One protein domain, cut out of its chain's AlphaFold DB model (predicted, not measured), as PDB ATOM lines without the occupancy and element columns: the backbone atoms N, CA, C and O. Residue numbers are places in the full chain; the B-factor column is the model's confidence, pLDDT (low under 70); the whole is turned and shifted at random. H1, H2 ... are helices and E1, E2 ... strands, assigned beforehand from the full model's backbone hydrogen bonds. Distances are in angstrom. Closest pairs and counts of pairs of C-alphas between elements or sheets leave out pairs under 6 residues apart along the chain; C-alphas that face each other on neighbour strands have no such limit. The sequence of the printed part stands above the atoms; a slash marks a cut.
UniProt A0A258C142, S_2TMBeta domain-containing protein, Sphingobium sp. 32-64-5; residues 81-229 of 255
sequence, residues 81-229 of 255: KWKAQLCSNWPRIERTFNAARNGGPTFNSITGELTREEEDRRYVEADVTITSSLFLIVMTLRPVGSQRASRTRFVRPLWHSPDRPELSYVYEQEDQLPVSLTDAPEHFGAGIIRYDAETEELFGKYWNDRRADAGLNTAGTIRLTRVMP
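This is residues 81 to 229 of the 255 residues of the protein "S_2TMBeta domain-containing protein" of Sphingobium sp. 32-64-5 (UniProt A0A258C142). Eight antiparallel strands, E1 to E8, ring one axis as a closed barrel, and an arm made of H1 and the loop of residues 101 to 115 reaches away from one end of it. The loop folds back from the far end of H1 to the small helix H2, from which the chain enters the barrel wall again as E2. The printed part has 149 residues with two named helices and eight named strands, in the order E1, H1, H2, E2, E3, E4, E5, E6, E7, E8; the class is mostly strand. By its radius of gyration of the C-alphas, 16.8 A, the whole is compact, yet its outline is elongated, 56 by 33 by 28 A, with the arm making part of the length.

E1, residues 81 to 88, and E2, residues 123 to 132, are antiparallel neighbours at 139 degrees, with N 84 and O 126 at 2.8 A. Between them in the chain come H1, residues 90 to 100, and H2, residues 116 to 120. H1 is on the barrel through residues 90 to 93; H2 is not on it, with 3 pairs of C-alphas within 10 A. H1 and H2 are close but not clearly touching, the closest C-alphas being those of Pro 91 and Glu 118, 5.8 A apart. In both helices every O i to N i+4 pair is within hydrogen-bond range. From E2 on the strands form a meander, each the antiparallel neighbour of the one before, and each successive pair is a hairpin. E2 and E3, residues 137 to 143, have N 129 and O 140 at 2.9 A. E3 and E4, residues 149 to 158, have N 141 and O 150 at 2.9 A. E4 bends by 62 degrees at residue 153. Its hairpin with E5, residues 166 to 174, has N 156 and O 168 at 2.8 A. E5 and E6, residues 186 to 196, stand at 155 degrees, with N 169 and O 191 at 2.9 A. E6 and E7, residues 201 to 208, have N 192 and O 205 at 3.0 A; E7 bends by 51 degrees at residue 204. E7 and E8, residues 218 to 226, have N 206 and O 220 at 2.9 A. E8 and E1, at 153 degrees, close the ring, with N 85 and O 223 at 2.8 A. H1 and E8 have their closest C-alphas at Trp 90 and Thr 218, 6.1 A apart. E1 and E5 are apart, and so, for instance, are E2 and E6.

E1 begins with C-alpha 81 at (165.306, 202.130, 219.659) and measures 21.8 A from first to last C-alpha. H1 measures 15.2 A and ends with C-alpha 100 at (155.583, 230.401, 247.566); H2 measures 6.2 A. E2 measures 27.5 A, E3 19.9 A, E4 25.1 A and E5 25.7 A. E6, the longest strand by residues, measures 31.6 A, and E7 22.0 A. E8 measures 24.9 A and ends with C-alpha 226 at (161.595, 198.250, 222.981).

The two C-alphas farthest apart are those of Gly 103 and Leu 134, 56.4 A, while those of Lys 81 and Pro 229, the first and last printed, are 8.9 A apart. The printed part has no cut. The links from H1 to H2, 15 residues, and from E5 to E6, 11 residues, are long. The C-alphas of residues 101 to 115 lie 20 to 31 A from the mean of all C-alphas. The mean pLDDT of the printed part is 91.3, and residues 161 and 229 are under 70.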
ATOM      1  N   LYS A  81     166.241 201.047 219.347       95.69
ATOM      2  CA  LYS A  81     165.306 202.130 219.659       95.69
ATOM      3  C   LYS A  81     164.316 201.680 220.728       95.69
ATOM      4  O   LYS A  81     163.813 200.557 220.686       95.69
ATOM      5  N   TRP A  82     164.009 202.593 221.629       96.94
ATOM      6  CA  TRP A  82     163.146 202.402 222.779       96.94
ATOM      7  C   TRP A  82     162.193 203.591 222.887       96.94
ATOM      8  O   TRP A  82     162.585 204.725 222.608       96.94
ATOM      9  N   LYS A  83     160.952 203.338 223.294       97.12
ATOM     10  CA  LYS A  83     160.040 204.377 223.771       97.12
ATOM     11  C   LYS A  83     160.216 204.503 225.266       97.12
ATOM     12  O   LYS A  83     160.203 203.500 225.967       97.12
ATOM     13  N   ALA A  84     160.404 205.721 225.738       97.06
ATOM     14  CA  ALA A  84     160.508 206.029 227.145       97.06
ATOM     15  C   ALA A  84     159.266 206.787 227.610       97.06
ATOM     16  O   ALA A  84     158.801 207.707 226.941       97.06
ATOM     17  N   GLN A  85     158.776 206.412 228.782       97.06
ATOM     18  CA  GLN A  85     157.794 207.159 229.547       97.06
ATOM     19  C   GLN A  85     158.467 207.593 230.849       97.06
ATOM     20  O   GLN A  85     158.892 206.759 231.653       97.06
ATOM     21  N   LEU A  86     158.610 208.902 231.030       95.94
ATOM     22  CA  LEU A  86     159.145 209.513 232.237       95.94
ATOM     23  C   LEU A  86     157.978 209.980 233.097       95.94
ATOM     24  O   LEU A  86     157.110 210.685 232.601       95.94
ATOM     25  N   CYS A  87     157.969 209.609 234.372       96.44
ATOM     26  CA  CYS A  87     157.044 210.138 235.366       96.44
ATOM     27  C   CYS A  87     157.825 211.025 236.331       96.44
ATOM     28  O   CYS A  87     158.689 210.534 237.057       96.44
ATOM     29  N   SER A  88     157.522 212.314 236.332       94.50
ATOM     30  CA  SER A  88     158.263 213.366 237.018       94.50
ATOM     31  C   SER A  88     157.503 213.910 238.228       94.50
ATOM     32  O   SER A  88     156.281 214.042 238.202       94.50
ATOM     33  N   ASN A  89     158.225 214.311 239.276       95.12
ATOM     34  CA  ASN A  89     157.659 215.076 240.389       95.12
ATOM     35  C   ASN A  89     157.429 216.571 240.062       95.12
ATOM     36  O   ASN A  89     156.944 217.306 240.925       95.12
ATOM     37  N   TRP A  90     157.743 217.018 238.839       93.81
ATOM     38  CA  TRP A  90     157.696 218.426 238.428       93.81
ATOM     39  C   TRP A  90     156.384 219.153 238.762       93.81
ATOM     40  O   TRP A  90     156.466 220.216 239.369       93.81
ATOM     41  N   PRO A  91     155.179 218.613 238.490       94.31
ATOM     42  CA  PRO A  91     153.935 219.324 238.804       94.31
ATOM     43  C   PRO A  91     153.778 219.671 240.293       94.31
ATOM     44  O   PRO A  91     153.219 220.704 240.648       94.31
ATOM     45  N   ARG A  92     154.332 218.842 241.187       94.81
ATOM     46  CA  ARG A  92     154.335 219.099 242.635       94.81
ATOM     47  C   ARG A  92     155.347 220.182 243.016       94.81
ATOM     48  O   ARG A  92     155.045 221.017 243.868       94.81
ATOM     49  N   ILE A  93     156.518 220.190 242.376       93.75
ATOM     50  CA  ILE A  93     157.521 221.258 242.522       93.75
ATOM     51  C   ILE A  93     156.936 222.583 242.035       93.75
ATOM     52  O   ILE A  93     156.957 223.564 242.770       93.75
ATOM     53  N   GLU A  94     156.347 222.596 240.843       92.38
ATOM     54  CA  GLU A  94     155.726 223.775 240.240       92.38
ATOM     55  C   GLU A  94     154.621 224.345 241.135       92.38
ATOM     56  O   GLU A  94     154.585 225.549 241.383       92.38
ATOM     57  N   ARG A  95     153.758 223.491 241.699       93.12
ATOM     58  CA  ARG A  95     152.709 223.940 242.620       93.12
ATOM     59  C   ARG A  95     153.269 224.498 243.929       93.12
ATOM     60  O   ARG A  95     152.754 225.491 244.431       93.12
ATOM     61  N   THR A  96     154.349 223.913 244.446       93.50
ATOM     62  CA  THR A  96     155.061 224.427 245.632       93.50
ATOM     63  C   THR A  96     155.702 225.786 245.347       93.50
ATOM     64  O   THR A  96     155.557 226.716 246.136       93.50
ATOM     65  N   PHE A  97     156.348 225.928 244.189       91.31
ATOM     66  CA  PHE A  97     156.925 227.187 243.727       91.31
ATOM     67  C   PHE A  97     155.854 228.274 243.560       91.31
ATOM     68  O   PHE A  97     156.014 229.390 244.052       91.31
ATOM     69  N   ASN A  98     154.721 227.938 242.939       91.12
ATOM     70  CA  ASN A  98     153.606 228.866 242.761       91.12
ATOM     71  C   ASN A  98     152.964 229.269 244.095       91.12
ATOM     72  O   ASN A  98     152.606 230.433 244.248       91.12
ATOM     73  N   ALA A  99     152.860 228.350 245.060       92.81
ATOM     74  CA  ALA A  99     152.364 228.639 246.406       92.81
ATOM     75  C   ALA A  99     153.288 229.577 247.198       92.81
ATOM     76  O   ALA A  99     152.814 230.365 248.011       92.81
ATOM     77  N   ALA A 100     154.601 229.508 246.955       91.06
ATOM     78  CA  ALA A 100     155.583 230.401 247.566       91.06
ATOM     79  C   ALA A 100     155.607 231.804 246.929       91.06
ATOM     80  O   ALA A 100     156.146 232.742 247.517       91.06
ATOM     81  N   ARG A 101     155.036 231.974 245.727       88.81
ATOM     82  CA  ARG A 101     154.941 233.279 245.063       88.81
ATOM     83  C   ARG A 101     153.922 234.160 245.790       88.81
ATOM     84  O   ARG A 101     152.868 233.679 246.195       88.81
ATOM     85  N   ASN A 102     154.196 235.462 245.906       82.44
ATOM     86  CA  ASN A 102     153.273 236.414 246.538       82.44
ATOM     87  C   ASN A 102     151.854 236.294 245.946       82.44
ATOM     88  O   ASN A 102     151.658 236.530 244.753       82.44
ATOM     89  N   GLY A 103     150.881 235.924 246.789       84.38
ATOM     90  CA  GLY A 103     149.475 235.735 246.405       84.38
ATOM     91  C   GLY A 103     149.129 234.369 245.795       84.38
ATOM     92  O   GLY A 103     148.027 234.210 245.276       84.38
ATOM     93  N   GLY A 104     150.043 233.395 245.824       86.62
ATOM     94  CA  GLY A 104     149.787 232.031 245.370       86.62
ATOM     95  C   GLY A 104     148.855 231.243 246.302       86.62
ATOM     96  O   GLY A 104     148.809 231.511 247.505       86.62
ATOM     97  N   PRO A 105     148.106 230.253 245.781       89.94
ATOM     98  CA  PRO A 105     147.292 229.380 246.617       89.94
ATOM     99  C   PRO A 105     148.189 228.525 247.518       89.94
ATOM    100  O   PRO A 105     149.167 227.941 247.054       89.94
ATOM    101  N   THR A 106     147.843 228.413 248.800       92.19
ATOM    102  CA  THR A 106     148.593 227.583 249.754       92.19
ATOM    103  C   THR A 106     148.638 226.129 249.294       92.19
ATOM    104  O   THR A 106     147.607 225.553 248.943       92.19
ATOM    105  N   PHE A 107     149.815 225.508 249.349       95.12
ATOM    106  CA  PHE A 107     149.995 224.109 248.978       95.12
ATOM    107  C   PHE A 107     150.961 223.417 249.937       95.12
ATOM    108  O   PHE A 107     152.070 223.894 250.167       95.12
ATOM    109  N   ASN A 108     150.545 222.271 250.475       93.00
ATOM    110  CA  ASN A 108     151.419 221.384 251.233       93.00
ATOM    111  C   ASN A 108     151.964 220.311 250.284       93.00
ATOM    112  O   ASN A 108     151.205 219.498 249.763       93.00
ATOM    113  N   SER A 109     153.275 220.283 250.064       91.06
ATOM    114  CA  SER A 109     153.898 219.346 249.125       91.06
ATOM    115  C   SER A 109     153.865 217.886 249.585       91.06
ATOM    116  O   SER A 109     154.033 217.000 248.752       91.06
ATOM    117  N   ILE A 110     153.613 217.611 250.866       91.50
ATOM    118  CA  ILE A 110     153.537 216.250 251.408       91.50
ATOM    119  C   ILE A 110     152.109 215.711 251.295       91.50
ATOM    120  O   ILE A 110     151.910 214.610 250.792       91.50
ATOM    121  N   THR A 111     151.116 216.488 251.731       94.19
ATOM    122  CA  THR A 111     149.719 216.026 251.840       94.19
ATOM    123  C   THR A 111     148.798 216.550 250.745       94.19
ATOM    124  O   THR A 111     147.710 216.020 250.558       94.19
ATOM    125  N   GLY A 112     149.205 217.590 250.019       91.44
ATOM    126  CA  GLY A 112     148.390 218.213 248.988       91.44
ATOM    127  C   GLY A 112     148.205 217.305 247.776       91.44
ATOM    128  O   GLY A 112     149.169 216.738 247.242       91.44
ATOM    129  N   GLU A 113     146.964 217.206 247.317       93.00
ATOM    130  CA  GLU A 113     146.603 216.491 246.098       93.00
ATOM    131  C   GLU A 113     146.786 217.385 244.874       93.00
ATOM    132  O   GLU A 113     146.488 218.585 244.905       93.00
ATOM    133  N   LEU A 114     147.282 216.794 243.790       92.12
ATOM    134  CA  LEU A 114     147.316 217.451 242.492       92.12
ATOM    135  C   LEU A 114     145.969 217.284 241.787       92.12
ATOM    136  O   LEU A 114     145.266 216.296 241.997       92.12
ATOM    137  N   THR A 115     145.604 218.248 240.947       92.56
ATOM    138  CA  THR A 115     144.452 218.078 240.054       92.56
ATOM    139  C   THR A 115     144.751 216.986 239.021       92.56
ATOM    140  O   THR A 115     145.908 216.640 238.785       92.56
ATOM    141  N   ARG A 116     143.718 216.446 238.361       92.00
ATOM    142  CA  ARG A 116     143.917 215.440 237.299       92.00
ATOM    143  C   ARG A 116     144.835 215.952 236.185       92.00
ATOM    144  O   ARG A 116     145.760 215.259 235.791       92.00
ATOM    145  N   GLU A 117     144.642 217.198 235.765       91.75
ATOM    146  CA  GLU A 117     145.482 217.841 234.748       91.75
ATOM    147  C   GLU A 117     146.948 217.960 235.195       91.75
ATOM    148  O   GLU A 117     147.872 217.780 234.406       91.75
ATOM    149  N   GLU A 118     147.195 218.249 236.473       91.56
ATOM    150  CA  GLU A 118     148.545 218.294 237.038       91.56
ATOM    151  C   GLU A 118     149.185 216.905 237.152       91.56
ATOM    152  O   GLU A 118     150.389 216.772 236.933       91.56
ATOM    153  N   GLU A 119     148.401 215.877 237.483       90.81
ATOM    154  CA  GLU A 119     148.845 214.480 237.484       90.81
ATOM    155  C   GLU A 119     149.240 214.016 236.077       90.81
ATOM    156  O   GLU A 119     150.301 213.415 235.907       90.81
ATOM    157  N   ASP A 120     148.463 214.367 235.053       89.81
ATOM    158  CA  ASP A 120     148.749 213.987 233.667       89.81
ATOM    159  C   ASP A 120     150.060 214.614 233.162       89.81
ATOM    160  O   ASP A 120     150.855 213.959 232.484       89.81
ATOM    161  N   ARG A 121     150.367 215.849 233.588       89.25
ATOM    162  CA  ARG A 121     151.637 216.537 233.280       89.25
ATOM    163  C   ARG A 121     152.870 215.891 233.918       89.25
ATOM    164  O   ARG A 121     153.991 216.302 233.614       89.25
ATOM    165  N   ARG A 122     152.711 214.893 234.797       91.56
ATOM    166  CA  ARG A 122     153.847 214.111 235.310       91.56
ATOM    167  C   ARG A 122     154.469 213.255 234.221       91.56
ATOM    168  O   ARG A 122     155.656 212.949 234.327       91.56
ATOM    169  N   TYR A 123     153.697 212.876 233.205       93.25
ATOM    170  CA  TYR A 123     154.144 211.969 232.161       93.25
ATOM    171  C   TYR A 123     154.726 212.723 230.969       93.25
ATOM    172  O   TYR A 123     154.091 213.593 230.382       93.25
ATOM    173  N   VAL A 124     155.944 212.349 230.588       92.81
ATOM    174  CA  VAL A 124     156.616 212.839 229.385       92.81
ATOM    175  C   VAL A 124     157.065 211.643 228.565       92.81
ATOM    176  O   VAL A 124     157.721 210.736 229.076       92.81
ATOM    177  N   GLU A 125     156.728 211.645 227.282       96.25
ATOM    178  CA  GLU A 125     157.212 210.640 226.343       96.25
ATOM    179  C   GLU A 125     158.544 211.065 225.721       96.25
ATOM    180  O   GLU A 125     158.778 212.240 225.425       96.25
ATOM    181  N   ALA A 126     159.422 210.094 225.484       96.19
ATOM    182  CA  ALA A 126     160.700 210.310 224.823       96.19
ATOM    183  C   ALA A 126     161.099 209.118 223.946       96.19
ATOM    184  O   ALA A 126     160.705 207.977 224.176       96.19
ATOM    185  N   ASP A 127     161.930 209.382 222.946       96.94
ATOM    186  CA  ASP A 127     162.639 208.368 222.180       96.94
ATOM    187  C   ASP A 127     164.029 208.152 222.774       96.94
ATOM    188  O   ASP A 127     164.802 209.096 222.947       96.94
ATOM    189  N   VAL A 128     164.374 206.896 223.047       97.06
ATOM    190  CA  VAL A 128     165.698 206.510 223.530       97.06
ATOM    191  C   VAL A 128     166.376 205.620 222.500       97.06
ATOM    192  O   VAL A 128     165.795 204.675 221.974       97.06
ATOM    193  N   THR A 129     167.633 205.918 222.191       96.56
ATOM    194  CA  THR A 129     168.496 205.033 221.405       96.56
ATOM    195  C   THR A 129     169.642 204.571 222.282       96.56
ATOM    196  O   THR A 129     170.362 205.402 222.833       96.56
ATOM    197  N   ILE A 130     169.798 203.256 222.399       95.88
ATOM    198  CA  ILE A 130     170.892 202.626 223.135       95.88
ATOM    199  C   ILE A 130     171.830 201.990 222.115       95.88
ATOM    200  O   ILE A 130     171.378 201.257 221.232       95.88
ATOM    201  N   THR A 131     173.124 202.266 222.243       93.69
ATOM    202  CA  THR A 131     174.187 201.578 221.509       93.69
ATOM    203  C   THR A 131     175.209 201.014 222.485       93.69
ATOM    204  O   THR A 131     175.527 201.636 223.501       93.69
ATOM    205  N   SER A 132     175.717 199.820 222.208       92.88
ATOM    206  CA  SER A 132     176.683 199.136 223.053       92.88
ATOM    207  C   SER A 132     177.848 198.564 222.249       92.88
ATOM    208  O   SER A 132     177.714 198.125 221.107       92.88
ATOM    209  N   SER A 133     179.023 198.595 222.869       91.06
ATOM    210  CA  SER A 133     180.230 197.907 222.430       91.06
ATOM    211  C   SER A 133     180.810 197.101 223.592       91.06
ATOM    212  O   SER A 133     180.280 197.088 224.716       91.06
ATOM    213  N   LEU A 134     181.948 196.446 223.352       87.88
ATOM    214  CA  LEU A 134     182.681 195.757 224.405       87.88
ATOM    215  C   LEU A 134     182.952 196.675 225.615       87.88
ATOM    216  O   LEU A 134     182.727 196.272 226.762       87.88
ATOM    217  N   PHE A 135     183.326 197.935 225.381       87.88
ATOM    218  CA  PHE A 135     183.739 198.863 226.439       87.88
ATOM    219  C   PHE A 135     182.682 199.898 226.814       87.88
ATOM    220  O   PHE A 135     182.593 200.252 227.987       87.88
ATOM    221  N   LEU A 136     181.839 200.324 225.873       90.50
ATOM    222  CA  LEU A 136     180.950 201.465 226.072       90.50
ATOM    223  C   LEU A 136     179.474 201.074 225.967       90.50
ATOM    224  O   LEU A 136     179.101 200.166 225.228       90.50
ATOM    225  N   ILE A 137     178.631 201.782 226.712       93.81
ATOM    226  CA  ILE A 137     177.192 201.858 226.468       93.81
ATOM    227  C   ILE A 137     176.867 203.341 226.368       93.81
ATOM    228  O   ILE A 137     177.241 204.108 227.253       93.81
ATOM    229  N   VAL A 138     176.192 203.739 225.295       94.44
ATOM    230  CA  VAL A 138     175.717 205.106 225.094       94.44
ATOM    231  C   VAL A 138     174.204 205.074 225.012       94.44
ATOM    232  O   VAL A 138     173.632 204.295 224.251       94.44
ATOM    233  N   MET A 139     173.552 205.944 225.775       96.06
ATOM    234  CA  MET A 139     172.124 206.199 225.648       96.06
ATOM    235  C   MET A 139     171.920 207.655 225.239       96.06
ATOM    236  O   MET A 139     172.490 208.572 225.831       96.06
ATOM    237  N   THR A 140     171.099 207.855 224.214       96.50
ATOM    238  CA  THR A 140     170.620 209.176 223.801       96.50
ATOM    239  C   THR A 140     169.114 209.221 224.007       96.50
ATOM    240  O   THR A 140     168.412 208.394 223.425       96.50
ATOM    241  N   LEU A 141     168.628 210.174 224.800       96.25
ATOM    242  CA  LEU A 141     167.210 210.417 225.057       96.25
ATOM    243  C   LEU A 141     166.772 211.704 224.355       96.25
ATOM    244  O   LEU A 141     167.473 212.711 224.415       96.25
ATOM    245  N   ARG A 142     165.617 211.677 223.691       95.25
ATOM    246  CA  ARG A 142     165.003 212.839 223.037       95.25
ATOM    247  C   ARG A 142     163.523 212.924 223.402       95.25
ATOM    248  O   ARG A 142     162.781 212.029 223.002       95.25
ATOM    249  N   PRO A 143     163.076 213.946 224.146       92.62
ATOM    250  CA  PRO A 143     161.656 214.124 224.435       92.62
ATOM    251  C   PRO A 143     160.843 214.312 223.148       92.62
ATOM    252  O   PRO A 143     161.289 214.978 222.210       92.62
ATOM    253  N   VAL A 144     159.646 213.731 223.093       91.88
ATOM    254  CA  VAL A 144     158.756 213.864 221.933       91.88
ATOM    255  C   VAL A 144     158.321 215.324 221.788       91.88
ATOM    256  O   VAL A 144     157.966 215.979 222.763       91.88
ATOM    257  N   GLY A 145     158.371 215.850 220.561       86.12
ATOM    258  CA  GLY A 145     158.021 217.248 220.283       86.12
ATOM    259  C   GLY A 145     159.073 218.268 220.735       86.12
ATOM    260  O   GLY A 145     158.819 219.467 220.665       86.12
ATOM    261  N   SER A 146     160.254 217.817 221.168       85.06
ATOM    262  CA  SER A 146     161.366 218.678 221.567       85.06
ATOM    263  C   SER A 146     162.582 218.480 220.664       85.06
ATOM    264  O   SER A 146     162.842 217.381 220.180       85.06
ATOM    265  N   GLN A 147     163.360 219.546 220.468       83.56
ATOM    266  CA  GLN A 147     164.681 219.474 219.827       83.56
ATOM    267  C   GLN A 147     165.802 219.143 220.825       83.56
ATOM    268  O   GLN A 147     166.960 218.991 220.440       83.56
ATOM    269  N   ARG A 148     165.468 219.041 222.116       88.06
ATOM    270  CA  ARG A 148     166.420 218.776 223.193       88.06
ATOM    271  C   ARG A 148     166.874 217.319 223.166       88.06
ATOM    272  O   ARG A 148     166.107 216.417 222.816       88.06
ATOM    273  N   ALA A 149     168.122 217.081 223.551       91.69
ATOM    274  CA  ALA A 149     168.674 215.738 223.618       91.69
ATOM    275  C   ALA A 149     169.580 215.586 224.836       91.69
ATOM    276  O   ALA A 149     170.505 216.368 225.030       91.69
ATOM    277  N   SER A 150     169.351 214.529 225.604       93.94
ATOM    278  CA  SER A 150     170.215 214.140 226.713       93.94
ATOM    279  C   SER A 150     171.113 212.988 226.270       93.94
ATOM    280  O   SER A 150     170.652 212.046 225.614       93.94
ATOM    281  N   ARG A 151     172.398 213.037 226.619       95.94
ATOM    282  CA  ARG A 151     173.381 212.002 226.278       95.94
ATOM    283  C   ARG A 151     174.076 211.507 227.532       95.94
ATOM    284  O   ARG A 151     174.472 212.289 228.389       95.94
ATOM    285  N   THR A 152     174.250 210.196 227.640       95.94
ATOM    286  CA  THR A 152     174.996 209.616 228.761       95.94
ATOM    287  C   THR A 152     176.467 210.005 228.698       95.94
ATOM    288  O   THR A 152     177.134 209.726 227.701       95.94
ATOM    289  N   ARG A 153     176.980 210.568 229.791       94.44
ATOM    290  CA  ARG A 153     178.412 210.777 230.045       94.44
ATOM    291  C   ARG A 153     179.071 209.501 230.559       94.44
ATOM    292  O   ARG A 153     180.208 209.198 230.217       94.44
ATOM    293  N   PHE A 154     178.338 208.745 231.373       93.19
ATOM    294  CA  PHE A 154     178.828 207.534 232.012       93.19
ATOM    295  C   PHE A 154     177.707 206.508 232.128       93.19
ATOM    296  O   PHE A 154     176.583 206.852 232.489       93.19
ATOM    297  N   VAL A 155     178.018 205.243 231.846       94.62
ATOM    298  CA  VAL A 155     177.108 204.116 232.059       94.62
ATOM    299  C   VAL A 155     177.898 202.962 232.652       94.62
ATOM    300  O   VAL A 155     178.863 202.478 232.057       94.62
ATOM    301  N   ARG A 156     177.455 202.485 233.811       93.00
ATOM    302  CA  ARG A 156     177.969 201.289 234.461       93.00
ATOM    303  C   ARG A 156     176.912 200.193 234.391       93.00
ATOM    304  O   ARG A 156     175.901 200.296 235.082       93.00
ATOM    305  N   PRO A 157     177.131 199.147 233.583       92.69
ATOM    306  CA  PRO A 157     176.312 197.952 233.648       92.69
ATOM    307  C   PRO A 157     176.728 197.092 234.846       92.69
ATOM    308  O   PRO A 157     177.919 196.880 235.078       92.69
ATOM    309  N   LEU A 158     175.754 196.583 235.594       89.19
ATOM    310  CA  LEU A 158     175.945 195.631 236.682       89.19
ATOM    311  C   LEU A 158     175.073 194.409 236.420       89.19
ATOM    312  O   LEU A 158     173.881 194.535 236.145       89.19
ATOM    313  N   TRP A 159     175.657 193.215 236.499       84.75
ATOM    314  CA  TRP A 159     174.869 191.992 236.451       84.75
ATOM    315  C   TRP A 159     175.541 190.842 237.190       84.75
ATOM    316  O   TRP A 159     176.688 190.487 236.915       84.75
ATOM    317  N   HIS A 160     174.786 190.229 238.096       71.81
ATOM    318  CA  HIS A 160     175.155 189.005 238.779       71.81
ATOM    319  C   HIS A 160     173.982 188.032 238.670       71.81
ATOM    320  O   HIS A 160     172.997 188.191 239.368       71.81
ATOM    321  N   SER A 161     174.041 187.063 237.752       66.25
ATOM    322  CA  SER A 161     172.972 186.058 237.630       66.25
ATOM    323  C   SER A 161     172.735 185.371 238.986       66.25
ATOM    324  O   SER A 161     173.725 184.967 239.602       66.25
ATOM    325  N   PRO A 162     171.480 185.229 239.460       71.31
ATOM    326  CA  PRO A 162     170.211 185.389 238.733       71.31
ATOM    327  C   PRO A 162     169.577 186.794 238.786       71.31
ATOM    328  O   PRO A 162     168.438 186.961 238.352       71.31
ATOM    329  N   ASP A 163     170.271 187.805 239.306       79.44
ATOM    330  CA  ASP A 163     169.720 189.149 239.484       79.44
ATOM    331  C   ASP A 163     169.328 189.808 238.157       79.44
ATOM    332  O   ASP A 163     169.840 189.495 237.074       79.44
ATOM    333  N   ARG A 164     168.435 190.797 238.256       86.00
ATOM    334  CA  ARG A 164     168.048 191.634 237.120       86.00
ATOM    335  C   ARG A 164     169.239 192.496 236.682       86.00
ATOM    336  O   ARG A 164     169.805 193.197 237.521       86.00
ATOM    337  N   PRO A 165     169.615 192.490 235.392       91.81
ATOM    338  CA  PRO A 165     170.660 193.371 234.880       91.81
ATOM    339  C   PRO A 165     170.325 194.838 235.157       91.81
ATOM    340  O   PRO A 165     169.209 195.281 234.894       91.81
ATOM    341  N   GLU A 166     171.285 195.599 235.666       94.25
ATOM    342  CA  GLU A 166     171.113 196.994 236.072       94.25
ATOM    343  C   GLU A 166     172.034 197.918 235.264       94.25
ATOM    344  O   GLU A 166     173.186 197.587 234.979       94.25
ATOM    345  N   LEU A 167     171.532 199.093 234.892       95.00
ATOM    346  CA  LEU A 167     172.317 200.193 234.351       95.00
ATOM    347  C   LEU A 167     172.247 201.381 235.303       95.00
ATOM    348  O   LEU A 167     171.189 201.996 235.455       95.00
ATOM    349  N   SER A 168     173.397 201.747 235.856       96.38
ATOM    350  CA  SER A 168     173.592 203.021 236.542       96.38
ATOM    351  C   SER A 168     174.214 204.003 235.563       96.38
ATOM    352  O   SER A 168     175.266 203.715 234.990       96.38
ATOM    353  N   TYR A 169     173.579 205.145 235.335       96.94
ATOM    354  CA  TYR A 169     174.023 206.105 234.329       96.94
ATOM    355  C   TYR A 169     174.043 207.533 234.859       96.94
ATOM    356  O   TYR A 169     173.264 207.894 235.737       96.94
ATOM    357  N   VAL A 170     174.928 208.337 234.274       97.75
ATOM    358  CA  VAL A 170     174.964 209.795 234.381       97.75
ATOM    359  C   VAL A 170     174.832 210.352 232.975       97.75
ATOM    360  O   VAL A 170     175.462 209.851 232.037       97.75
ATOM    361  N   TYR A 171     174.008 211.375 232.817       97.06
ATOM    362  CA  TYR A 171     173.782 212.052 231.557       97.06
ATOM    363  C   TYR A 171     173.930 213.556 231.714       97.06
ATOM    364  O   TYR A 171     173.870 214.097 232.814       97.06
ATOM    365  N   GLU A 172     174.095 214.196 230.573       96.50
ATOM    366  CA  GLU A 172     174.085 215.635 230.406       96.50
ATOM    367  C   GLU A 172     173.054 215.978 229.335       96.50
ATOM    368  O   GLU A 172     172.870 215.232 228.364       96.50
ATOM    369  N   GLN A 173     172.354 217.082 229.539       93.88
ATOM    370  CA  GLN A 173     171.512 217.696 228.531       93.88
ATOM    371  C   GLN A 173     171.995 219.122 228.308       93.88
ATOM    372  O   GLN A 173     172.091 219.889 229.261       93.88
ATOM    373  N   GLU A 174     172.227 219.461 227.045       88.62
ATOM    374  CA  GLU A 174     172.527 220.815 226.591       88.62
ATOM    375  C   GLU A 174     171.387 221.291 225.686       88.62
ATOM    376  O   GLU A 174     171.053 220.650 224.680       88.62
ATOM    377  N   ASP A 175     170.791 222.424 226.040       86.19
ATOM    378  CA  ASP A 175     169.696 223.047 225.313       86.19
ATOM    379  C   ASP A 175     170.225 224.255 224.526       86.19
ATOM    380  O   ASP A 175     170.694 225.243 225.084       86.19
ATOM    381  N   GLN A 176     170.132 224.195 223.194       78.44
ATOM    382  CA  GLN A 176     170.624 225.260 222.300       78.44
ATOM    383  C   GLN A 176     169.656 226.444 222.150       78.44
ATOM    384  O   GLN A 176     169.991 227.458 221.541       78.44
ATOM    385  N   LEU A 177     168.432 226.302 222.657       81.06
ATOM    386  CA  LEU A 177     167.385 227.316 222.588       81.06
ATOM    387  C   LEU A 177     167.185 227.952 223.968       81.06
ATOM    388  O   LEU A 177     167.442 227.288 224.972       81.06
ATOM    389  N   PRO A 178     166.669 229.195 224.041       79.31
ATOM    390  CA  PRO A 178     166.300 229.804 225.312       79.31
ATOM    391  C   PRO A 178     165.396 228.876 226.133       79.31
ATOM    392  O   PRO A 178     164.384 228.369 225.640       79.31
ATOM    393  N   VAL A 179     165.782 228.643 227.384       81.56
ATOM    394  CA  VAL A 179     165.038 227.811 228.333       81.56
ATOM    395  C   VAL A 179     164.147 228.679 229.227       81.56
ATOM    396  O   VAL A 179     164.346 229.891 229.332       81.56
ATOM    397  N   SER A 180     163.136 228.080 229.861       81.88
ATOM    398  CA  SER A 180     162.305 228.798 230.831       81.88
ATOM    399  C   SER A 180     163.124 229.197 232.062       81.88
ATOM    400  O   SER A 180     164.120 228.563 232.387       81.88
ATOM    401  N   LEU A 181     162.666 230.212 232.802       80.81
ATOM    402  CA  LEU A 181     163.309 230.662 234.052       80.81
ATOM    403  C   LEU A 181     163.422 229.561 235.120       80.81
ATOM    404  O   LEU A 181     164.230 229.647 236.037       80.81
ATOM    405  N   THR A 182     162.572 228.546 235.014       81.50
ATOM    406  CA  THR A 182     162.511 227.378 235.895       81.50
ATOM    407  C   THR A 182     163.430 226.237 235.461       81.50
ATOM    408  O   THR A 182     163.433 225.183 236.093       81.50
ATOM    409  N   ASP A 183     164.183 226.424 234.381       84.56
ATOM    410  CA  ASP A 183     165.017 225.409 233.750       84.56
ATOM    411  C   ASP A 183     166.445 225.943 233.554       84.56
ATOM    412  O   ASP A 183     166.717 227.127 233.773       84.56
ATOM    413  N   ALA A 184     167.374 225.066 233.187       86.44
ATOM    414  CA  ALA A 184     168.772 225.425 232.971       86.44
ATOM    415  C   ALA A 184     169.214 225.088 231.539       86.44
ATOM    416  O   ALA A 184     168.801 224.049 231.020       86.44
ATOM    417  N   PRO A 185     170.046 225.937 230.896       87.50
ATOM    418  CA  PRO A 185     170.575 225.665 229.556       87.50
ATOM    419  C   PRO A 185     171.371 224.360 229.490       87.50
ATOM    420  O   PRO A 185     171.401 223.698 228.459       87.50
ATOM    421  N   GLU A 186     171.999 223.993 230.601       91.81
ATOM    422  CA  GLU A 186     172.752 222.763 230.767       91.81
ATOM    423  C   GLU A 186     172.424 222.177 232.135       91.81
ATOM    424  O   GLU A 186     172.305 222.916 233.117       91.81
ATOM    425  N   HIS A 187     172.242 220.860 232.195       94.00
ATOM    426  CA  HIS A 187     172.066 220.161 233.460       94.00
ATOM    427  C   HIS A 187     172.519 218.707 233.378       94.00
ATOM    428  O   HIS A 187     172.476 218.063 232.321       94.00
ATOM    429  N   PHE A 188     172.883 218.169 234.534       96.69
ATOM    430  CA  PHE A 188     173.237 216.777 234.715       96.69
ATOM    431  C   PHE A 188     172.081 216.002 235.332       96.69
ATOM    432  O   PHE A 188     171.203 216.507 236.037       96.69
ATOM    433  N   GLY A 189     172.083 214.707 235.075       96.81
ATOM    434  CA  GLY A 189     171.205 213.800 235.778       96.81
ATOM    435  C   GLY A 189     171.808 212.427 235.901       96.81
ATOM    436  O   GLY A 189     172.788 212.077 235.248       96.81
ATOM    437  N   ALA A 190     171.206 211.634 236.769       97.88
ATOM    438  CA  ALA A 190     171.613 210.271 237.014       97.88
ATOM    439  C   ALA A 190     170.390 209.374 237.147       97.88
ATOM    440  O   ALA A 190     169.297 209.824 237.495       97.88
ATOM    441  N   GLY A 191     170.570 208.090 236.880       97.44
ATOM    442  CA  GLY A 191     169.515 207.116 237.073       97.44
ATOM    443  C   GLY A 191     170.043 205.709 237.238       97.44
ATOM    444  O   GLY A 191     171.190 205.403 236.911       97.44
ATOM    445  N   ILE A 192     169.171 204.864 237.772       97.44
ATOM    446  CA  ILE A 192     169.394 203.432 237.926       97.44
ATOM    447  C   ILE A 192     168.166 202.743 237.350       97.44
ATOM    448  O   ILE A 192     167.060 202.934 237.862       97.44
ATOM    449  N   ILE A 193     168.359 201.964 236.288       96.88
ATOM    450  CA  ILE A 193     167.301 201.202 235.611       96.88
ATOM    451  C   ILE A 193     167.652 199.723 235.578       96.88
ATOM    452  O   ILE A 193     168.812 199.355 235.422       96.88
ATOM    453  N   ARG A 194     166.642 198.867 235.707       95.88
ATOM    454  CA  ARG A 194     166.787 197.411 235.692       95.88
ATOM    455  C   ARG A 194     166.054 196.825 234.509       95.88
ATOM    456  O   ARG A 194     164.942 197.251 234.210       95.88
ATOM    457  N   TYR A 195     166.688 195.860 233.862       93.69
ATOM    458  CA  TYR A 195     166.124 195.105 232.758       93.69
ATOM    459  C   TYR A 195     165.282 193.951 233.292       93.69
ATOM    460  O   TYR A 195     165.747 193.160 234.118       93.69
ATOM    461  N   ASP A 196     164.053 193.859 232.807       90.69
ATOM    462  CA  ASP A 196     163.166 192.728 233.017       90.69
ATOM    463  C   ASP A 196     163.145 191.874 231.743       90.69
ATOM    464  O   ASP A 196     162.761 192.339 230.671       90.69
ATOM    465  N   ALA A 197     163.614 190.631 231.854       84.94
ATOM    466  CA  ALA A 197     163.693 189.715 230.722       84.94
ATOM    467  C   ALA A 197     162.320 189.155 230.313       84.94
ATOM    468  O   ALA A 197     162.180 188.713 229.177       84.94
ATOM    469  N   GLU A 198     161.325 189.168 231.206       86.75
ATOM    470  CA  GLU A 198     159.979 188.656 230.917       86.75
ATOM    471  C   GLU A 198     159.169 189.663 230.101       86.75
ATOM    472  O   GLU A 198     158.478 189.290 229.153       86.75
ATOM    473  N   THR A 199     159.274 190.948 230.446       88.81
ATOM    474  CA  THR A 199     158.546 192.029 229.763       88.81
ATOM    475  C   THR A 199     159.370 192.726 228.680       88.81
ATOM    476  O   THR A 199     158.835 193.529 227.919       88.81
ATOM    477  N   GLU A 200     160.670 192.430 228.601       89.75
ATOM    478  CA  GLU A 200     161.656 193.145 227.782       89.75
ATOM    479  C   GLU A 200     161.693 194.664 228.042       89.75
ATOM    480  O   GLU A 200     161.985 195.459 227.142       89.75
ATOM    481  N   GLU A 201     161.430 195.081 229.281       94.50
ATOM    482  CA  GLU A 201     161.413 196.487 229.692       94.50
ATOM    483  C   GLU A 201     162.658 196.875 230.496       94.50
ATOM    484  O   GLU A 201     163.277 196.058 231.178       94.50
ATOM    485  N   LEU A 202     163.004 198.163 230.466       96.00
ATOM    486  CA  LEU A 202     163.904 198.768 231.448       96.00
ATOM    487  C   LEU A 202     163.097 199.704 232.340       96.00
ATOM    488  O   LEU A 202     162.415 200.595 231.838       96.00
ATOM    489  N   PHE A 203     163.196 199.553 233.655       97.19
ATOM    490  CA  PHE A 203     162.471 200.404 234.594       97.19
ATOM    491  C   PHE A 203     163.341 200.828 235.768       97.19
ATOM    492  O   PHE A 203     164.142 200.047 236.281       97.19
ATOM    493  N   GLY A 204     163.164 202.061 236.231       97.19
ATOM    494  CA  GLY A 204     163.839 202.517 237.433       97.19
ATOM    495  C   GLY A 204     163.635 203.987 237.736       97.19
ATOM    496  O   GLY A 204     162.651 204.591 237.310       97.19
ATOM    497  N   LYS A 205     164.557 204.549 238.515       97.81
ATOM    498  CA  LYS A 205     164.486 205.924 239.020       97.81
ATOM    499  C   LYS A 205     165.530 206.798 238.349       97.81
ATOM    500  O   LYS A 205     166.609 206.321 237.999       97.81
ATOM    501  N   TYR A 206     165.216 208.080 238.233       97.50
ATOM    502  CA  TYR A 206     166.154 209.095 237.783       97.50
ATOM    503  C   TYR A 206     166.029 210.370 238.618       97.50
ATOM    504  O   TYR A 206     165.021 210.604 239.293       97.50
ATOM    505  N   TRP A 207     167.067 211.191 238.549       97.38
ATOM    506  CA  TRP A 207     167.160 212.511 239.153       97.38
ATOM    507  C   TRP A 207     167.942 213.448 238.227       97.38
ATOM    508  O   TRP A 207     168.808 212.984 237.485       97.38
ATOM    509  N   ASN A 208     167.651 214.746 238.266       94.94
ATOM    510  CA  ASN A 208     168.441 215.780 237.605       94.94
ATOM    511  C   ASN A 208     168.561 217.053 238.441       94.94
ATOM    512  O   ASN A 208     167.701 217.346 239.276       94.94
ATOM    513  N   ASP A 209     169.631 217.801 238.184       93.62
ATOM    514  CA  ASP A 209     170.010 218.988 238.945       93.62
ATOM    515  C   ASP A 209     169.500 220.310 238.362       93.62
ATOM    516  O   ASP A 209     169.637 221.309 239.053       93.62
ATOM    517  N   ARG A 210     168.874 220.326 237.170       87.94
ATOM    518  CA  ARG A 210     168.279 221.499 236.474       87.94
ATOM    519  C   ARG A 210     168.568 222.852 237.145       87.94
ATOM    520  O   ARG A 210     169.595 223.462 236.888       87.94
ATOM    521  N   ARG A 211     167.676 223.309 238.031       89.19
ATOM    522  CA  ARG A 211     167.819 224.536 238.837       89.19
ATOM    523  C   ARG A 211     167.931 224.197 240.327       89.19
ATOM    524  O   ARG A 211     167.085 224.579 241.138       89.19
ATOM    525  N   ALA A 212     168.945 223.410 240.683       86.62
ATOM    526  CA  ALA A 212     169.203 222.961 242.053       86.62
ATOM    527  C   ALA A 212     169.485 224.127 243.010       86.62
ATOM    528  O   ALA A 212     169.097 224.064 244.173       86.62
ATOM    529  N   ASP A 213     170.077 225.212 242.509       87.94
ATOM    530  CA  ASP A 213     170.286 226.467 243.238       87.94
ATOM    531  C   ASP A 213     168.973 227.085 243.750       87.94
ATOM    532  O   ASP A 213     168.950 227.715 244.804       87.94
ATOM    533  N   ALA A 214     167.873 226.856 243.029       87.75
ATOM    534  CA  ALA A 214     166.528 227.298 243.386       87.75
ATOM    535  C   ALA A 214     165.657 226.180 243.995       87.75
ATOM    536  O   ALA A 214     164.455 226.369 244.177       87.75
ATOM    537  N   GLY A 215     166.226 225.001 244.280       89.38
ATOM    538  CA  GLY A 215     165.478 223.850 244.798       89.38
ATOM    539  C   GLY A 215     164.494 223.231 243.793       89.38
ATOM    540  O   GLY A 215     163.520 222.599 244.196       89.38
ATOM    541  N   LEU A 216     164.725 223.411 242.488       92.00
ATOM    542  CA  LEU A 216     163.863 222.915 241.404       92.00
ATOM    543  C   LEU A 216     164.431 221.647 240.735       92.00
ATOM    544  O   LEU A 216     164.201 221.387 239.551       92.00
ATOM    545  N   ASN A 217     165.196 220.847 241.480       93.56
ATOM    546  CA  ASN A 217     165.710 219.565 241.007       93.56
ATOM    547  C   ASN A 217     164.559 218.575 240.778       93.56
ATOM    548  O   ASN A 217     163.661 218.440 241.609       93.56
ATOM    549  N   THR A 218     164.594 217.831 239.676       93.44
ATOM    550  CA  THR A 218     163.508 216.905 239.331       93.44
ATOM    551  C   THR A 218     163.914 215.469 239.618       93.44
ATOM    552  O   THR A 218     165.028 215.050 239.316       93.44
ATOM    553  N   ALA A 219     162.993 214.689 240.172       96.00
ATOM    554  CA  ALA A 219     163.155 213.258 240.387       96.00
ATOM    555  C   ALA A 219     161.941 212.510 239.847       96.00
ATOM    556  O   ALA A 219     160.827 213.037 239.813       96.00
ATOM    557  N   GLY A 220     162.146 211.265 239.444       96.50
ATOM    558  CA  GLY A 220     161.077 210.507 238.829       96.50
ATOM    559  C   GLY A 220     161.410 209.055 238.568       96.50
ATOM    560  O   GLY A 220     162.432 208.525 239.014       96.50
ATOM    561  N   THR A 221     160.527 208.415 237.816       97.94
ATOM    562  CA  THR A 221     160.743 207.076 237.275       97.94
ATOM    563  C   THR A 221     160.792 207.114 235.764       97.94
ATOM    564  O   THR A 221     160.088 207.898 235.135       97.94
ATOM    565  N   ILE A 222     161.587 206.234 235.176       97.81
ATOM    566  CA  ILE A 222     161.655 206.037 233.734       97.81
ATOM    567  C   ILE A 222     161.306 204.585 233.422       97.81
ATOM    568  O   ILE A 222     161.800 203.665 234.076       97.81
ATOM    569  N   ARG A 223     160.446 204.391 232.425       97.81
ATOM    570  CA  ARG A 223     160.132 203.092 231.829       97.81
ATOM    571  C   ARG A 223     160.511 203.135 230.360       97.81
ATOM    572  O   ARG A 223     160.098 204.061 229.673       97.81
ATOM    573  N   LEU A 224     161.265 202.154 229.882       97.44
ATOM    574  CA  LEU A 224     161.634 202.015 228.484       97.44
ATOM    575  C   LEU A 224     161.071 200.708 227.932       97.44
ATOM    576  O   LEU A 224     161.324 199.639 228.485       97.44
ATOM    577  N   THR A 225     160.371 200.804 226.809       96.38
ATOM    578  CA  THR A 225     159.827 199.674 226.053       96.38
ATOM    579  C   THR A 225     160.491 199.613 224.684       96.38
ATOM    580  O   THR A 225     160.708 200.633 224.021       96.38
ATOM    581  N   ARG A 226     160.886 198.415 224.250       92.31
ATOM    582  CA  ARG A 226     161.595 198.250 222.981       92.31
ATOM    583  C   ARG A 226     160.661 198.604 221.823       92.31
ATOM    584  O   ARG A 226     159.544 198.098 221.729       92.31
ATOM    585  N   VAL A 227     161.131 199.433 220.888       89.88
ATOM    586  CA  VAL A 227     160.431 199.617 219.612       89.88
ATOM    587  C   VAL A 227     160.685 198.354 218.809       89.88
ATOM    588  O   VAL A 227     161.730 198.223 218.165       89.88
ATOM    589  N   MET A 228     159.756 197.398 218.859       70.25
ATOM    590  CA  MET A 228     159.784 196.304 217.897       70.25
ATOM    591  C   MET A 228     159.821 196.927 216.495       70.25
ATOM    592  O   MET A 228     159.030 197.839 216.215       70.25
ATOM    593  N   PRO A 229     160.728 196.487 215.604       49.97
ATOM    594  CA  PRO A 229     160.630 196.871 214.210       49.97
ATOM    595  C   PRO A 229     159.211 196.526 213.774       49.97
ATOM    596  O   PRO A 229     158.787 195.379 213.921       49.97
TER     597      PRO A 229